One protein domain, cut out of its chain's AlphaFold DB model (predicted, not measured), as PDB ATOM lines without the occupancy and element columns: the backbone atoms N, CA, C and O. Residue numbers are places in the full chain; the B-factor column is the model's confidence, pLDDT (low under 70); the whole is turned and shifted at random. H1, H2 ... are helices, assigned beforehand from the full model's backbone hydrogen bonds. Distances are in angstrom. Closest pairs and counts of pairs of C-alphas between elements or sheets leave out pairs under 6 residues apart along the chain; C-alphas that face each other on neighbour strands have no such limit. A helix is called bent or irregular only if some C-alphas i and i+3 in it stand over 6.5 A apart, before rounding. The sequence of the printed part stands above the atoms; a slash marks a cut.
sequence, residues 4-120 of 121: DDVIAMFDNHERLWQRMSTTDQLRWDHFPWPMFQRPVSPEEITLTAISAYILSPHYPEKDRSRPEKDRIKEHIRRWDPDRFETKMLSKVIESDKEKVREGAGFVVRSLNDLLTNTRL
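Overview. This is residues 4 to 120 of the 121 residues of an uncharacterized protein of Dendrothele bispora (strain CBS 962.96) (UniProt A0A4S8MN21). The long helix H6 runs nearly the whole length of the domain along one side, with H4 packed beside it and running back the opposite way, and the short H2 crossing it. H1 lies on the far side from H6, and between these two helices residues 26 to 34, part of a long stretch with no named element, pass through the middle. The printed part has 117 residues with six named helices, in the order H1, H2, H3, H4, H5, H6 along the chain, and no named strand; the class is all helix. The whole is compact, with a radius of gyration of the C-alphas of 13.8 A and spans of 39 by 29 by 23 A.

Along the chain. H1, residues 4 to 21, begins at C-alpha 4 at (-43.866, 2.773, -1.829) and measures 26.3 A from first to last C-alpha. Residues 22 to 46 hold no named element. H2 is residues 47 to 54, 10.3 A, and H3 is residues 61 to 64, 4.7 A. H4, residues 68 to 79, measures 16.8 A and begins at C-alpha 68 at (-54.084, 5.396, -18.952). H5 is residues 81 to 87, 9.9 A. H6, residues 94 to 118, measures 36.5 A and ends at C-alpha 118 at (-56.795, 0.695, -24.960); it is irregular, with C-alphas 95 and 98 7.5 A apart.

Arrangement. H6 is the hub, touching H2, H4 and H5. H4 touches it at a shallow tilt of 23 degrees, opposite ways, with the C-alphas of Ile 76 and Val 108 closest at 6.1 A. H2 touches residues 107 to 114 of H6, about perpendicular at 79 degrees; the closest C-alphas, of Leu 47 and Ser 110, are 4.9 A apart. H5 and H6 form a helical hairpin and only just touch, with 3 pairs of C-alphas within 8 A, the closest those of Pro 81 and Gly 105 at 7.7 A. H2 and H4 also only just touch, with 3 such pairs, the closest Ile 54 and Ile 72 at 6.8 A. H3 is close to H4 but not clearly touching, and H1 touches no helix. Helix packing is mostly crossed, with one of four touching pairs at a shallow tilt. In H1, H2, H4 and H5 every O i to N i+4 pair is within hydrogen-bond range, in H6 19 of 21; H3 is too short for such a pair, and its one O i to N i+3 pair is within range.

Size, cuts and confidence. The C-alphas farthest apart, of Asp 24 and Leu 120, are 41.4 A apart. The printed part has no cut. The link from H1 to H2 is long, with 25 residues. The mean pLDDT of the printed part is 93.4; residues 63 to 64 and 119 to 120 are under 70.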
ATOM      1  N   ASP A   4     -44.908   1.764  -2.024       92.06
ATOM      2  CA  ASP A   4     -43.866   2.773  -1.829       92.06
ATOM      3  C   ASP A   4     -42.649   2.495  -2.722       92.06
ATOM      4  O   ASP A   4     -42.118   3.429  -3.322       92.06
ATOM      5  N   ASP A   5     -42.287   1.222  -2.929       92.62
ATOM      6  CA  ASP A   5     -41.231   0.837  -3.880       92.62
ATOM      7  C   ASP A   5     -41.579   1.265  -5.313       92.62
ATOM      8  O   ASP A   5     -40.724   1.745  -6.058       92.62
ATOM      9  N   VAL A   6     -42.844   1.085  -5.712       92.69
ATOM     10  CA  VAL A   6     -43.327   1.463  -7.045       92.69
ATOM     11  C   VAL A   6     -43.255   2.980  -7.232       92.69
ATOM     12  O   VAL A   6     -42.731   3.444  -8.244       92.69
ATOM     13  N   ILE A   7     -43.737   3.755  -6.257       92.69
ATOM     14  CA  ILE A   7     -43.701   5.225  -6.308       92.69
ATOM     15  C   ILE A   7     -42.251   5.719  -6.366       92.69
ATOM     16  O   ILE A   7     -41.906   6.516  -7.241       92.69
ATOM     17  N   ALA A   8     -41.379   5.186  -5.505       93.81
ATOM     18  CA  ALA A   8     -39.962   5.531  -5.493       93.81
ATOM     19  C   ALA A   8     -39.271   5.216  -6.831       93.81
ATOM     20  O   ALA A   8     -38.409   5.983  -7.271       93.81
ATOM     21  N   MET A   9     -39.665   4.126  -7.503       95.56
ATOM     22  CA  MET A   9     -39.157   3.775  -8.831       95.56
ATOM     23  C   MET A   9     -39.539   4.820  -9.885       95.56
ATOM     24  O   MET A   9     -38.673   5.267 -10.638       95.56
ATOM     25  N   PHE A  10     -40.803   5.252  -9.924       95.06
ATOM     26  CA  PHE A  10     -41.244   6.290 -10.860       95.06
ATOM     27  C   PHE A  10     -40.506   7.614 -10.640       95.06
ATOM     28  O   PHE A  10     -40.027   8.219 -11.602       95.06
ATOM     29  N   ASP A  11     -40.356   8.037  -9.385       94.69
ATOM     30  CA  ASP A  11     -39.622   9.260  -9.056       94.69
ATOM     31  C   ASP A  11     -38.144   9.148  -9.443       94.69
ATOM     32  O   ASP A  11     -37.540  10.103  -9.934       94.69
ATOM     33  N   ASN A  12     -37.550   7.968  -9.256       95.75
ATOM     34  CA  ASN A  12     -36.192   7.699  -9.701       95.75
ATOM     35  C   ASN A  12     -36.060   7.781 -11.227       95.75
ATOM     36  O   ASN A  12     -35.134   8.417 -11.726       95.75
ATOM     37  N   HIS A  13     -36.995   7.191 -11.969       96.38
ATOM     38  CA  HIS A  13     -37.012   7.254 -13.429       96.38
ATOM     39  C   HIS A  13     -37.159   8.685 -13.948       96.38
ATOM     40  O   HIS A  13     -36.474   9.065 -14.898       96.38
ATOM     41  N   GLU A  14     -37.985   9.507 -13.305       94.62
ATOM     42  CA  GLU A  14     -38.118  10.916 -13.672       94.62
ATOM     43  C   GLU A  14     -36.825  11.704 -13.398       94.62
ATOM     44  O   GLU A  14     -36.383  12.480 -14.247       94.62
ATOM     45  N   ARG A  15     -36.137  11.441 -12.277       95.69
ATOM     46  CA  ARG A  15     -34.806  12.022 -12.013       95.69
ATOM     47  C   ARG A  15     -33.762  11.596 -13.046       95.69
ATOM     48  O   ARG A  15     -32.938  12.418 -13.451       95.69
ATOM     49  N   LEU A  16     -33.783  10.337 -13.490       95.88
ATOM     50  CA  LEU A  16     -32.880   9.855 -14.540       95.88
ATOM     51  C   LEU A  16     -33.130  10.587 -15.862       95.88
ATOM     52  O   LEU A  16     -32.178  11.080 -16.462       95.88
ATOM     53  N   TRP A  17     -34.393  10.760 -16.260       94.31
ATOM     54  CA  TRP A  17     -34.751  11.546 -17.444       94.31
ATOM     55  C   TRP A  17     -34.220  12.981 -17.385       94.31
ATOM     56  O   TRP A  17     -33.634  13.468 -18.355       94.31
ATOM     57  N   GLN A  18     -34.378  13.647 -16.239       94.06
ATOM     58  CA  GLN A  18     -33.850  14.996 -16.028       94.06
ATOM     59  C   GLN A  18     -32.324  15.027 -16.145       94.06
ATOM     60  O   GLN A  18     -31.778  15.862 -16.867       94.06
ATOM     61  N   ARG A  19     -31.630  14.076 -15.510       94.75
ATOM     62  CA  ARG A  19     -30.164  13.980 -15.544       94.75
ATOM     63  C   ARG A  19     -29.630  13.697 -16.949       94.75
ATOM     64  O   ARG A  19     -28.623  14.277 -17.348       94.75
ATOM     65  N   MET A  20     -30.291  12.837 -17.719       93.88
ATOM     66  CA  MET A  20     -29.876  12.515 -19.088       93.88
ATOM     67  C   MET A  20     -29.897  13.738 -20.011       93.88
ATOM     68  O   MET A  20     -29.059  13.850 -20.904       93.88
ATOM     69  N   SER A  21     -30.816  14.683 -19.783       88.19
ATOM     70  CA  SER A  21     -30.931  15.887 -20.613       88.19
ATOM     71  C   SER A  21     -29.653  16.743 -20.614       88.19
ATOM     72  O   SER A  21     -29.295  17.301 -21.655       88.19
ATOM     73  N   THR A  22     -28.919  16.759 -19.497       92.50
ATOM     74  CA  THR A  22     -27.676  17.522 -19.295       92.50
ATOM     75  C   THR A  22     -26.419  16.654 -19.333       92.50
ATOM     76  O   THR A  22     -25.326  17.160 -19.115       92.50
ATOM     77  N   THR A  23     -26.556  15.345 -19.542       93.75
ATOM     78  CA  THR A  23     -25.416  14.428 -19.610       93.75
ATOM     79  C   THR A  23     -24.882  14.394 -21.040       93.75
ATOM     80  O   THR A  23     -25.668  14.239 -21.974       93.75
ATOM     81  N   ASP A  24     -23.565  14.516 -21.208       92.62
ATOM     82  CA  ASP A  24     -22.915  14.537 -22.529       92.62
ATOM     83  C   ASP A  24     -22.645  13.141 -23.092       92.62
ATOM     84  O   ASP A  24     -22.561  12.962 -24.304       92.62
ATOM     85  N   GLN A  25     -22.535  12.142 -22.213       97.00
ATOM     86  CA  GLN A  25     -22.267  10.759 -22.584       97.00
ATOM     87  C   GLN A  25     -23.266   9.807 -21.921       97.00
ATOM     88  O   GLN A  25     -23.283   9.627 -20.702       97.00
ATOM     89  N   LEU A  26     -24.109   9.182 -22.740       98.00
ATOM     90  CA  LEU A  26     -25.129   8.235 -22.314       98.00
ATOM     91  C   LEU A  26     -24.692   6.786 -22.549       98.00
ATOM     92  O   LEU A  26     -23.931   6.473 -23.463       98.00
ATOM     93  N   ARG A  27     -25.205   5.900 -21.700       97.88
ATOM     94  CA  ARG A  27     -24.997   4.452 -21.712       97.88
ATOM     95  C   ARG A  27     -26.339   3.761 -21.541       97.88
ATOM     96  O   ARG A  27     -27.286   4.385 -21.068       97.88
ATOM     97  N   TRP A  28     -26.410   2.482 -21.888       97.88
ATOM     98  CA  TRP A  28     -27.614   1.653 -21.767       97.88
ATOM     99  C   TRP A  28     -28.300   1.756 -20.396       97.88
ATOM    100  O   TRP A  28     -29.524   1.847 -20.296       97.88
ATOM    101  N   ASP A  29     -27.507   1.765 -19.329       96.06
ATOM    102  CA  ASP A  29     -27.958   1.740 -17.942       96.06
ATOM    103  C   ASP A  29     -28.388   3.112 -17.393       96.06
ATOM    104  O   ASP A  29     -29.006   3.178 -16.328       96.06
ATOM    105  N   HIS A  30     -28.116   4.196 -18.126       96.62
ATOM    106  CA  HIS A  30     -28.633   5.526 -17.805       96.62
ATOM    107  C   HIS A  30     -30.118   5.669 -18.147       96.62
ATOM    108  O   HIS A  30     -30.798   6.494 -17.538       96.62
ATOM    109  N   PHE A  31     -30.620   4.886 -19.109       97.38
ATOM    110  CA  PHE A  31     -31.992   5.010 -19.585       97.38
ATOM    111  C   PHE A  31     -32.984   4.456 -18.553       97.38
ATOM    112  O   PHE A  31     -32.885   3.294 -18.146       97.38
ATOM    113  N   PRO A  32     -33.982   5.254 -18.141       97.06
ATOM    114  CA  PRO A  32     -35.107   4.789 -17.343       97.06
ATOM    115  C   PRO A  32     -36.115   4.073 -18.251       97.06
ATOM    116  O   PRO A  32     -37.174   4.609 -18.592       97.06
ATOM    117  N   TRP A  33     -35.752   2.865 -18.681       98.00
ATOM    118  CA  TRP A  33     -36.639   1.964 -19.415       98.00
ATOM    119  C   TRP A  33     -37.983   1.854 -18.673       98.00
ATOM    120  O   TRP A  33     -37.966   1.729 -17.445       98.00
ATOM    121  N   PRO A  34     -39.143   1.935 -19.354       97.19
ATOM    122  CA  PRO A  34     -40.458   1.934 -18.707       97.19
ATOM    123  C   PRO A  34     -40.837   0.527 -18.212       97.19
ATOM    124  O   PRO A  34     -41.782  -0.087 -18.692       97.19
ATOM    125  N   MET A  35     -40.049   0.002 -17.275       97.50
ATOM    126  CA  MET A  35     -40.102  -1.334 -16.693       97.50
ATOM    127  C   MET A  35     -39.647  -1.250 -15.230       97.50
ATOM    128  O   MET A  35     -38.782  -0.448 -14.890       97.50
ATOM    129  N   PHE A  36     -40.186  -2.093 -14.347       95.38
ATOM    130  CA  PHE A  36     -39.750  -2.131 -12.938       95.38
ATOM    131  C   PHE A  36     -38.404  -2.822 -12.719       95.38
ATOM    132  O   PHE A  36     -37.774  -2.641 -11.680       95.38
ATOM    133  N   GLN A  37     -37.982  -3.644 -13.673       94.75
ATOM    134  CA  GLN A  37     -36.654  -4.232 -13.717       94.75
ATOM    135  C   GLN A  37     -35.946  -3.658 -14.932       94.75
ATOM    136  O   GLN A  37     -36.501  -3.657 -16.032       94.75
ATOM    137  N   ARG A  38     -34.741  -3.130 -14.715       95.56
ATOM    138  CA  ARG A  38     -33.921  -2.618 -15.807       95.56
ATOM    139  C   ARG A  38     -33.535  -3.802 -16.703       95.56
ATOM    140  O   ARG A  38     -32.910  -4.724 -16.183       95.56
ATOM    141  N   PRO A  39     -33.844  -3.762 -18.004       97.56
ATOM    142  CA  PRO A  39     -33.436  -4.814 -18.923       97.56
ATOM    143  C   PRO A  39     -31.907  -4.849 -19.050       97.56
ATOM    144  O   PRO A  39     -31.263  -3.793 -19.114       97.56
ATOM    145  N   VAL A  40     -31.302  -6.036 -19.110       96.94
ATOM    146  CA  VAL A  40     -29.870  -6.181 -19.427       96.94
ATOM    147  C   VAL A  40     -29.612  -6.209 -20.929       96.94
ATOM    148  O   VAL A  40     -28.494  -5.900 -21.346       96.94
ATOM    149  N   SER A  41     -30.625  -6.500 -21.746       97.00
ATOM    150  CA  SER A  41     -30.560  -6.489 -23.209       97.00
ATOM    151  C   SER A  41     -31.900  -6.068 -23.837       97.00
ATOM    152  O   SER A  41     -32.919  -6.051 -23.142       97.00
ATOM    153  N   PRO A  42     -31.924  -5.682 -25.127       98.06
ATOM    154  CA  PRO A  42     -33.150  -5.271 -25.812       98.06
ATOM    155  C   PRO A  42     -34.274  -6.313 -25.765       98.06
ATOM    156  O   PRO A  42     -35.435  -5.945 -25.629       98.06
ATOM    157  N   GLU A  43     -33.940  -7.600 -25.806       96.88
ATOM    158  CA  GLU A  43     -34.893  -8.714 -25.849       96.88
ATOM    159  C   GLU A  43     -35.707  -8.872 -24.556       96.88
ATOM    160  O   GLU A  43     -36.798  -9.441 -24.573       96.88
ATOM    161  N   GLU A  44     -35.217  -8.343 -23.433       98.00
ATOM    162  CA  GLU A  44     -35.962  -8.334 -22.168       98.00
ATOM    163  C   GLU A  44     -37.068  -7.266 -22.138       98.00
ATOM    164  O   GLU A  44     -37.951  -7.294 -21.272       98.00
ATOM    165  N   ILE A  45     -37.053  -6.328 -23.091       98.44
ATOM    166  CA  ILE A  45     -38.079  -5.299 -23.230       98.44
ATOM    167  C   ILE A  45     -39.306  -5.917 -23.896       98.44
ATOM    168  O   ILE A  45     -39.405  -6.035 -25.115       98.44
ATOM    169  N   THR A  46     -40.274  -6.292 -23.065       97.38
ATOM    170  CA  THR A  46     -41.506  -6.957 -23.498       97.38
ATOM    171  C   THR A  46     -42.733  -6.079 -23.287       97.38
ATOM    172  O   THR A  46     -42.783  -5.255 -22.366       97.38
ATOM    173  N   LEU A  47     -43.776  -6.319 -24.091       97.31
ATOM    174  CA  LEU A  47     -45.086  -5.690 -23.911       97.31
ATOM    175  C   LEU A  47     -45.602  -5.893 -22.483       97.31
ATOM    176  O   LEU A  47     -46.029  -4.936 -21.851       97.31
ATOM    177  N   THR A  48     -45.495  -7.107 -21.939       96.94
ATOM    178  CA  THR A  48     -45.946  -7.424 -20.577       96.94
ATOM    179  C   THR A  48     -45.255  -6.565 -19.518       96.94
ATOM    180  O   THR A  48     -45.929  -6.015 -18.645       96.94
ATOM    181  N   ALA A  49     -43.930  -6.409 -19.596       97.81
ATOM    182  CA  ALA A  49     -43.184  -5.601 -18.634       97.81
ATOM    183  C   ALA A  49     -43.523  -4.106 -18.745       97.81
ATOM    184  O   ALA A  49     -43.692  -3.435 -17.724       97.81
ATOM    185  N   ILE A  50     -43.682  -3.602 -19.973       97.88
ATOM    186  CA  ILE A  50     -44.076  -2.211 -20.228       97.88
ATOM    187  C   ILE A  50     -45.508  -1.949 -19.760       97.88
ATOM    188  O   ILE A  50     -45.760  -0.955 -19.080       97.88
ATOM    189  N   SER A  51     -46.451  -2.844 -20.060       96.19
ATOM    190  CA  SER A  51     -47.838  -2.735 -19.604       96.19
ATOM    191  C   SER A  51     -47.925  -2.706 -18.081       96.19
ATOM    192  O   SER A  51     -48.614  -1.846 -17.541       96.19
ATOM    193  N   ALA A  52     -47.187  -3.576 -17.382       95.56
ATOM    194  CA  ALA A  52     -47.159  -3.592 -15.919       95.56
ATOM    195  C   ALA A  52     -46.680  -2.255 -15.327       95.56
ATOM    196  O   ALA A  52     -47.213  -1.795 -14.315       95.56
ATOM    197  N   TYR A  53     -45.698  -1.617 -15.965       96.12
ATOM    198  CA  TYR A  53     -45.194  -0.310 -15.556       96.12
ATOM    199  C   TYR A  53     -46.196   0.815 -15.857       96.12
ATOM    200  O   TYR A  53     -46.587   1.561 -14.961       96.12
ATOM    201  N   ILE A  54     -46.657   0.934 -17.106       94.62
ATOM    202  CA  ILE A  54     -47.508   2.048 -17.560       94.62
ATOM    203  C   ILE A  54     -48.900   2.019 -16.914       94.62
ATOM    204  O   ILE A  54     -49.432   3.068 -16.542       94.62
ATOM    205  N   LEU A  55     -49.475   0.825 -16.754       92.69
ATOM    206  CA  LEU A  55     -50.812   0.612 -16.189       92.69
ATOM    207  C   LEU A  55     -50.785   0.372 -14.675       92.69
ATOM    208  O   LEU A  55     -51.771  -0.076 -14.094       92.69
ATOM    209  N   SER A  56     -49.661   0.652 -14.011       93.00
ATOM    210  CA  SER A  56     -49.556   0.433 -12.573       93.00
ATOM    211  C   SER A  56     -50.645   1.212 -11.811       93.00
ATOM    212  O   SER A  56     -50.764   2.429 -11.986       93.00
ATOM    213  N   PRO A  57     -51.394   0.578 -10.886       90.50
ATOM    214  CA  PRO A  57     -52.363   1.282 -10.039       90.50
ATOM    215  C   PRO A  57     -51.677   2.260  -9.066       90.50
ATOM    216  O   PRO A  57     -52.299   3.174  -8.517       90.50
ATOM    217  N   HIS A  58     -50.371   2.083  -8.860       89.94
ATOM    218  CA  HIS A  58     -49.537   2.910  -7.998       89.94
ATOM    219  C   HIS A  58     -48.730   3.956  -8.777       89.94
ATOM    220  O   HIS A  58     -47.784   4.512  -8.226       89.94
ATOM    221  N   TYR A  59     -49.123   4.261 -10.021       86.75
ATOM    222  CA  TYR A  59     -48.594   5.406 -10.767       86.75
ATOM    223  C   TYR A  59     -48.640   6.682  -9.890       86.75
ATOM    224  O   TYR A  59     -49.586   6.812  -9.093       86.75
ATOM    225  N   PRO A  60     -47.648   7.595  -9.985       85.94
ATOM    226  CA  PRO A  60     -47.542   8.752  -9.098       85.94
ATOM    227  C   PRO A  60     -48.853   9.526  -8.973       85.94
ATOM    228  O   PRO A  60     -49.551   9.737  -9.962       85.94
ATOM    229  N   GLU A  61     -49.194   9.967  -7.759       71.81
ATOM    230  CA  GLU A  61     -50.518  10.537  -7.455       71.81
ATOM    231  C   GLU A  61     -50.867  11.768  -8.294       71.81
ATOM    232  O   GLU A  61     -52.019  11.904  -8.703       71.81
ATOM    233  N   LYS A  62     -49.865  12.581  -8.656       72.88
ATOM    234  CA  LYS A  62     -50.013  13.716  -9.588       72.88
ATOM    235  C   LYS A  62     -50.566  13.312 -10.966       72.88
ATOM    236  O   LYS A  62     -51.160  14.131 -11.654       72.88
ATOM    237  N   ASP A  63     -50.387  12.048 -11.345       68.94
ATOM    238  CA  ASP A  63     -50.773  11.467 -12.629       68.94
ATOM    239  C   ASP A  63     -51.811  10.333 -12.480       68.94
ATOM    240  O   ASP A  63     -52.295   9.803 -13.484       68.94
ATOM    241  N   ARG A  64     -52.194   9.948 -11.249       67.31
ATOM    242  CA  ARG A  64     -53.136   8.839 -11.004       67.31
ATOM    243  C   ARG A  64     -54.539   9.151 -11.536       67.31
ATOM    244  O   ARG A  64     -55.214   8.244 -12.012       67.31
ATOM    245  N   SER A  65     -54.959  10.415 -11.511       73.25
ATOM    246  CA  SER A  65     -56.232  10.861 -12.100       73.25
ATOM    247  C   SER A  65     -56.204  10.944 -13.630       73.25
ATOM    248  O   SER A  65     -57.261  11.064 -14.249       73.25
ATOM    249  N   ARG A  66     -55.021  10.874 -14.260       79.31
ATOM    250  CA  ARG A  66     -54.910  10.905 -15.721       79.31
ATOM    251  C   ARG A  66     -55.323   9.555 -16.308       79.31
ATOM    252  O   ARG A  66     -54.859   8.525 -15.801       79.31
ATOM    253  N   PRO A  67     -56.112   9.549 -17.398       86.81
ATOM    254  CA  PRO A  67     -56.430   8.334 -18.135       86.81
ATOM    255  C   PRO A  67     -55.163   7.588 -18.562       86.81
ATOM    256  O   PRO A  67     -54.186   8.204 -18.994       86.81
ATOM    257  N   GLU A  68     -55.196   6.257 -18.518       89.75
ATOM    258  CA  GLU A  68     -54.084   5.396 -18.952       89.75
ATOM    259  C   GLU A  68     -53.617   5.743 -20.371       89.75
ATOM    260  O   GLU A  68     -52.423   5.869 -20.635       89.75
ATOM    261  N   LYS A  69     -54.573   6.038 -21.261       90.94
ATOM    262  CA  LYS A  69     -54.333   6.511 -22.630       90.94
ATOM    263  C   LYS A  69     -53.404   7.724 -22.701       90.94
ATOM    264  O   LYS A  69     -52.584   7.814 -23.615       90.94
ATOM    265  N   ASP A  70     -53.522   8.660 -21.765       91.44
ATOM    266  CA  ASP A  70     -52.697   9.868 -21.751       91.44
ATOM    267  C   ASP A  70     -51.297   9.591 -21.208       91.44
ATOM    268  O   ASP A  70     -50.338  10.199 -21.688       91.44
ATOM    269  N   ARG A  71     -51.159   8.634 -20.281       91.81
ATOM    270  CA  ARG A  71     -49.850   8.135 -19.827       91.81
ATOM    271  C   ARG A  71     -49.114   7.450 -20.976       91.81
ATOM    272  O   ARG A  71     -47.955   7.763 -21.234       91.81
ATOM    273  N   ILE A  72     -49.805   6.585 -21.723       95.31
ATOM    274  CA  ILE A  72     -49.237   5.890 -22.886       95.31
ATOM    275  C   ILE A  72     -48.755   6.902 -23.935       95.31
ATOM    276  O   ILE A  72     -47.606   6.847 -24.367       95.31
ATOM    277  N   LYS A  73     -49.598   7.874 -24.312       94.62
ATOM    278  CA  LYS A  73     -49.234   8.920 -25.286       94.62
ATOM    279  C   LYS A  73     -48.030   9.751 -24.846       94.62
ATOM    280  O   LYS A  73     -47.232  10.150 -25.690       94.62
ATOM    281  N   GLU A  74     -47.911  10.055 -23.558       93.25
ATOM    282  CA  GLU A  74     -46.757  10.786 -23.037       93.25
ATOM    283  C   GLU A  74     -45.462   9.989 -23.212       93.25
ATOM    284  O   GLU A  74     -44.473  10.535 -23.703       93.25
ATOM    285  N   HIS A  75     -45.478   8.696 -22.879       95.50
ATOM    286  CA  HIS A  75     -44.321   7.828 -23.092       95.50
ATOM    287  C   HIS A  75     -43.993   7.673 -24.578       95.50
ATOM    288  O   HIS A  75     -42.822   7.766 -24.934       95.50
ATOM    289  N   ILE A  76     -44.994   7.559 -25.462       97.12
ATOM    290  CA  ILE A  76     -44.764   7.551 -26.919       97.12
ATOM    291  C   ILE A  76     -44.032   8.821 -27.356       97.12
ATOM    292  O   ILE A  76     -43.035   8.728 -28.054       97.12
ATOM    293  N   ARG A  77     -44.454  10.007 -26.899       95.31
ATOM    294  CA  ARG A  77     -43.760  11.269 -27.230       95.31
ATOM    295  C   ARG A  77     -42.326  11.322 -26.705       95.31
ATOM    296  O   ARG A  77     -41.490  12.011 -27.284       95.31
ATOM    297  N   ARG A  78     -42.055  10.669 -25.572       94.31
ATOM    298  CA  ARG A  78     -40.730  10.653 -24.939       94.31
ATOM    299  C   ARG A  78     -39.759   9.729 -25.678       94.31
ATOM    300  O   ARG A  78     -38.585  10.067 -25.791       94.31
ATOM    301  N   TRP A  79     -40.268   8.612 -26.192       96.69
ATOM    302  CA  TRP A  79     -39.511   7.599 -26.931       96.69
ATOM    303  C   TRP A  79     -39.628   7.718 -28.455       96.69
ATOM    304  O   TRP A  79     -39.036   6.913 -29.163       96.69
ATOM    305  N   ASP A  80     -40.368   8.711 -28.948       95.00
ATOM    306  CA  ASP A  80     -40.557   8.994 -30.370       95.00
ATOM    307  C   ASP A  80     -39.217   8.958 -31.133       95.00
ATOM    308  O   ASP A  80     -38.286   9.645 -30.698       95.00
ATOM    309  N   PRO A  81     -39.095   8.178 -32.227       93.75
ATOM    310  CA  PRO A  81     -37.816   7.942 -32.894       93.75
ATOM    311  C   PRO A  81     -37.084   9.226 -33.280       93.75
ATOM    312  O   PRO A  81     -35.916   9.381 -32.933       93.75
ATOM    313  N   ASP A  82     -37.773  10.196 -33.887       93.12
ATOM    314  CA  ASP A  82     -37.146  11.436 -34.357       93.12
ATOM    315  C   ASP A  82     -36.538  12.223 -33.189       93.12
ATOM    316  O   ASP A  82     -35.372  12.645 -33.202       93.12
ATOM    317  N   ARG A  83     -37.321  12.412 -32.121       90.75
ATOM    318  CA  ARG A  83     -36.852  13.122 -30.927       90.75
ATOM    319  C   ARG A  83     -35.781  12.326 -30.182       90.75
ATOM    320  O   ARG A  83     -34.818  12.923 -29.691       90.75
ATOM    321  N   PHE A  84     -35.949  11.017 -30.055       94.81
ATOM    322  CA  PHE A  84     -35.048  10.158 -29.298       94.81
ATOM    323  C   PHE A  84     -33.683  10.045 -29.981       94.81
ATOM    324  O   PHE A  84     -32.654  10.232 -29.326       94.81
ATOM    325  N   GLU A  85     -33.657   9.827 -31.296       94.31
ATOM    326  CA  GLU A  85     -32.421   9.719 -32.067       94.31
ATOM    327  C   GLU A  85     -31.605  11.012 -32.013       94.31
ATOM    328  O   GLU A  85     -30.404  11.002 -31.726       94.31
ATOM    329  N   THR A  86     -32.274  12.151 -32.203       91.94
ATOM    330  CA  THR A  86     -31.605  13.455 -32.232       91.94
ATOM    331  C   THR A  86     -31.130  13.917 -30.855       91.94
ATOM    332  O   THR A  86     -30.035  14.477 -30.744       91.94
ATOM    333  N   LYS A  87     -31.923  13.715 -29.793       91.81
ATOM    334  CA  LYS A  87     -31.637  14.272 -28.455       91.81
ATOM    335  C   LYS A  87     -30.896  13.323 -27.522       91.81
ATOM    336  O   LYS A  87     -30.161  13.811 -26.663       91.81
ATOM    337  N   MET A  88     -31.130  12.018 -27.643       95.12
ATOM    338  CA  MET A  88     -30.603  11.011 -26.720       95.12
ATOM    339  C   MET A  88     -29.573  10.121 -27.408       95.12
ATOM    340  O   MET A  88     -28.431  10.080 -26.960       95.12
ATOM    341  N   LEU A  89     -29.933   9.456 -28.512       96.12
ATOM    342  CA  LEU A  89     -29.057   8.482 -29.177       96.12
ATOM    343  C   LEU A  89     -27.747   9.099 -29.682       96.12
ATOM    344  O   LEU A  89     -26.703   8.454 -29.639       96.12
ATOM    345  N   SER A  90     -27.785  10.363 -30.114       95.62
ATOM    346  CA  SER A  90     -26.602  11.137 -30.512       95.62
ATOM    347  C   SER A  90     -25.553  11.285 -29.403       95.62
ATOM    348  O   SER A  90     -24.377  11.470 -29.706       95.62
ATOM    349  N   LYS A  91     -25.961  11.162 -28.134       97.38
ATOM    350  CA  LYS A  91     -25.095  11.237 -26.950       97.38
ATOM    351  C   LYS A  91     -24.667   9.865 -26.425       97.38
ATOM    352  O   LYS A  91     -23.893   9.793 -25.473       97.38
ATOM    353  N   VAL A  92     -25.207   8.772 -26.968       98.31
ATOM    354  CA  VAL A  92     -24.897   7.414 -26.505       98.31
ATOM    355  C   VAL A  92     -23.522   7.001 -27.017       98.31
ATOM    356  O   VAL A  92     -23.196   7.232 -28.183       98.31
ATOM    357  N   ILE A  93     -22.715   6.382 -26.153       98.19
ATOM    358  CA  ILE A  93     -21.421   5.830 -26.563       98.19
ATOM    359  C   ILE A  93     -21.592   4.795 -27.669       98.19
ATOM    360  O   ILE A  93     -22.552   4.028 -27.675       98.19
ATOM    361  N   GLU A  94     -20.617   4.725 -28.570       98.12
ATOM    362  CA  GLU A  94     -20.730   3.884 -29.763       98.12
ATOM    363  C   GLU A  94     -20.984   2.403 -29.426       98.12
ATOM    364  O   GLU A  94     -21.812   1.766 -30.069       98.12
ATOM    365  N   SER A  95     -20.372   1.881 -28.353       97.94
ATOM    366  CA  SER A  95     -20.554   0.485 -27.921       97.94
ATOM    367  C   SER A  95     -21.981   0.135 -27.487       97.94
ATOM    368  O   SER A  95     -22.368  -1.025 -27.573       97.94
ATOM    369  N   ASP A  96     -22.759   1.115 -27.018       98.50
ATOM    370  CA  ASP A  96     -24.131   0.910 -26.530       98.50
ATOM    371  C   ASP A  96     -25.177   1.400 -27.540       98.50
ATOM    372  O   ASP A  96     -26.373   1.213 -27.330       98.50
ATOM    373  N   LYS A  97     -24.757   2.050 -28.628       97.81
ATOM    374  CA  LYS A  97     -25.645   2.818 -29.504       97.81
ATOM    375  C   LYS A  97     -26.670   1.952 -30.218       97.81
ATOM    376  O   LYS A  97     -27.854   2.269 -30.175       97.81
ATOM    377  N   GLU A  98     -26.235   0.847 -30.825       98.12
ATOM    378  CA  GLU A  98     -27.160  -0.096 -31.466       98.12
ATOM    379  C   GLU A  98     -28.111  -0.706 -30.440       98.12
ATOM    380  O   GLU A  98     -29.325  -0.675 -30.617       98.12
ATOM    381  N   LYS A  99     -27.563  -1.132 -29.300       98.38
ATOM    382  CA  LYS A  99     -28.334  -1.708 -28.202       98.38
ATOM    383  C   LYS A  99     -29.445  -0.759 -27.741       98.38
ATOM    384  O   LYS A  99     -30.604  -1.151 -27.658       98.38
ATOM    385  N   VAL A 100     -29.115   0.507 -27.479       98.44
ATOM    386  CA  VAL A 100     -30.081   1.533 -27.058       98.44
ATOM    387  C   VAL A 100     -31.111   1.824 -28.149       98.44
ATOM    388  O   VAL A 100     -32.293   1.956 -27.827       98.44
ATOM    389  N   ARG A 101     -30.694   1.914 -29.418       98.00
ATOM    390  CA  ARG A 101     -31.604   2.113 -30.558       98.00
ATOM    391  C   ARG A 101     -32.634   0.992 -30.636       98.00
ATOM    392  O   ARG A 101     -33.832   1.261 -30.705       98.00
ATOM    393  N   GLU A 102     -32.176  -0.252 -30.579       98.25
ATOM    394  CA  GLU A 102     -33.038  -1.427 -30.637       98.25
ATOM    395  C   GLU A 102     -34.020  -1.458 -29.458       98.25
ATOM    396  O   GLU A 102     -35.230  -1.606 -29.652       98.25
ATOM    397  N   GLY A 103     -33.516  -1.221 -28.242       98.44
ATOM    398  CA  GLY A 103     -34.340  -1.171 -27.037       98.44
ATOM    399  C   GLY A 103     -35.407  -0.076 -27.087       98.44
ATOM    400  O   GLY A 103     -36.571  -0.329 -26.773       98.44
ATOM    401  N   ALA A 104     -35.056   1.126 -27.555       98.12
ATOM    402  CA  ALA A 104     -36.018   2.207 -27.772       98.12
ATOM    403  C   ALA A 104     -37.095   1.807 -28.796       98.12
ATOM    404  O   ALA A 104     -38.280   2.074 -28.590       98.12
ATOM    405  N   GLY A 105     -36.704   1.085 -29.851       97.81
ATOM    406  CA  GLY A 105     -37.632   0.508 -30.820       97.81
ATOM    407  C   GLY A 105     -38.634  -0.464 -30.186       97.81
ATOM    408  O   GLY A 105     -39.831  -0.368 -30.461       97.81
ATOM    409  N   PHE A 106     -38.185  -1.367 -29.306       98.31
ATOM    410  CA  PHE A 106     -39.084  -2.257 -28.556       98.31
ATOM    411  C   PHE A 106     -40.053  -1.487 -27.654       98.31
ATOM    412  O   PHE A 106     -41.240  -1.825 -27.606       98.31
ATOM    413  N   VAL A 107     -39.578  -0.426 -26.993       98.44
ATOM    414  CA  VAL A 107     -40.422   0.440 -26.160       98.44
ATOM    415  C   VAL A 107     -41.530   1.090 -26.987       98.44
ATOM    416  O   VAL A 107     -42.704   0.952 -26.646       98.44
ATOM    417  N   VAL A 108     -41.188   1.761 -28.092       97.56
ATOM    418  CA  VAL A 108     -42.172   2.464 -28.933       97.56
ATOM    419  C   VAL A 108     -43.200   1.502 -29.520       97.56
ATOM    420  O   VAL A 108     -44.393   1.811 -29.505       97.56
ATOM    421  N   ARG A 109     -42.773   0.329 -30.005       97.75
ATOM    422  CA  ARG A 109     -43.696  -0.703 -30.509       97.75
ATOM    423  C   ARG A 109     -44.674  -1.146 -29.423       97.75
ATOM    424  O   ARG A 109     -45.879  -1.026 -29.612       97.75
ATOM    425  N   SER A 110     -44.161  -1.517 -28.251       98.06
ATOM    426  CA  SER A 110     -44.989  -1.965 -27.124       98.06
ATOM    427  C   SER A 110     -45.980  -0.896 -26.655       98.06
ATOM    428  O   SER A 110     -47.129  -1.199 -26.345       98.06
ATOM    429  N   LEU A 111     -45.566   0.375 -26.621       97.75
ATOM    430  CA  LEU A 111     -46.449   1.483 -26.254       97.75
ATOM    431  C   LEU A 111     -47.551   1.723 -27.298       97.75
ATOM    432  O   LEU A 111     -48.682   2.034 -26.925       97.75
ATOM    433  N   ASN A 112     -47.250   1.579 -28.591       97.06
ATOM    434  CA  ASN A 112     -48.246   1.698 -29.659       97.06
ATOM    435  C   ASN A 112     -49.242   0.532 -29.654       97.06
ATOM    436  O   ASN A 112     -50.444   0.763 -29.820       97.06
ATOM    437  N   ASP A 113     -48.772  -0.688 -29.397       96.44
ATOM    438  CA  ASP A 113     -49.628  -1.864 -29.220       96.44
ATOM    439  C   ASP A 113     -50.562  -1.659 -28.021       96.44
ATOM    440  O   ASP A 113     -51.779  -1.829 -28.129       96.44
ATOM    441  N   LEU A 114     -50.015  -1.180 -26.898       95.50
ATOM    442  CA  LEU A 114     -50.789  -0.853 -25.705       95.50
ATOM    443  C   LEU A 114     -51.838   0.232 -25.985       95.50
ATOM    444  O   LEU A 114     -52.999   0.071 -25.617       95.50
ATOM    445  N   LEU A 115     -51.465   1.305 -26.691       94.81
ATOM    446  CA  LEU A 115     -52.391   2.376 -27.066       94.81
ATOM    447  C   LEU A 115     -53.520   1.875 -27.967       94.81
ATOM    448  O   LEU A 115     -54.644   2.368 -27.861       94.81
ATOM    449  N   THR A 116     -53.216   0.951 -28.877       93.62
ATOM    450  CA  THR A 116     -54.195   0.351 -29.787       93.62
ATOM    451  C   THR A 116     -55.177  -0.513 -29.008       93.62
ATOM    452  O   THR A 116     -56.383  -0.337 -29.162       93.62
ATOM    453  N   ASN A 117     -54.684  -1.340 -28.085       87.25
ATOM    454  CA  ASN A 117     -55.523  -2.177 -27.229       87.25
ATOM    455  C   ASN A 117     -56.431  -1.345 -26.309       87.25
ATOM    456  O   ASN A 117     -57.606  -1.665 -26.174       87.25
ATOM    457  N   THR A 118     -55.953  -0.224 -25.754       80.50
ATOM    458  CA  THR A 118     -56.795   0.695 -24.960       80.50
ATOM    459  C   THR A 118     -57.884   1.392 -25.789       80.50
ATOM    460  O   THR A 118     -58.829   1.916 -25.217       80.50
ATOM    461  N   ARG A 119     -57.777   1.461 -27.125       66.69
ATOM    462  CA  ARG A 119     -58.823   2.060 -27.985       66.69
ATOM    463  C   ARG A 119     -59.969   1.098 -28.307       66.69
ATOM    464  O   ARG A 119     -60.964   1.554 -28.861       66.69
ATOM    465  N   LEU A 120     -59.797  -0.195 -28.037       63.31
ATOM    466  CA  LEU A 120     -60.796  -1.235 -28.309       63.31
ATOM    467  C   LEU A 120     -61.794  -1.429 -27.154       63.31
ATOM    468  O   LEU A 120     -62.728  -2.216 -27.297       63.31
TER     469      LEU A 120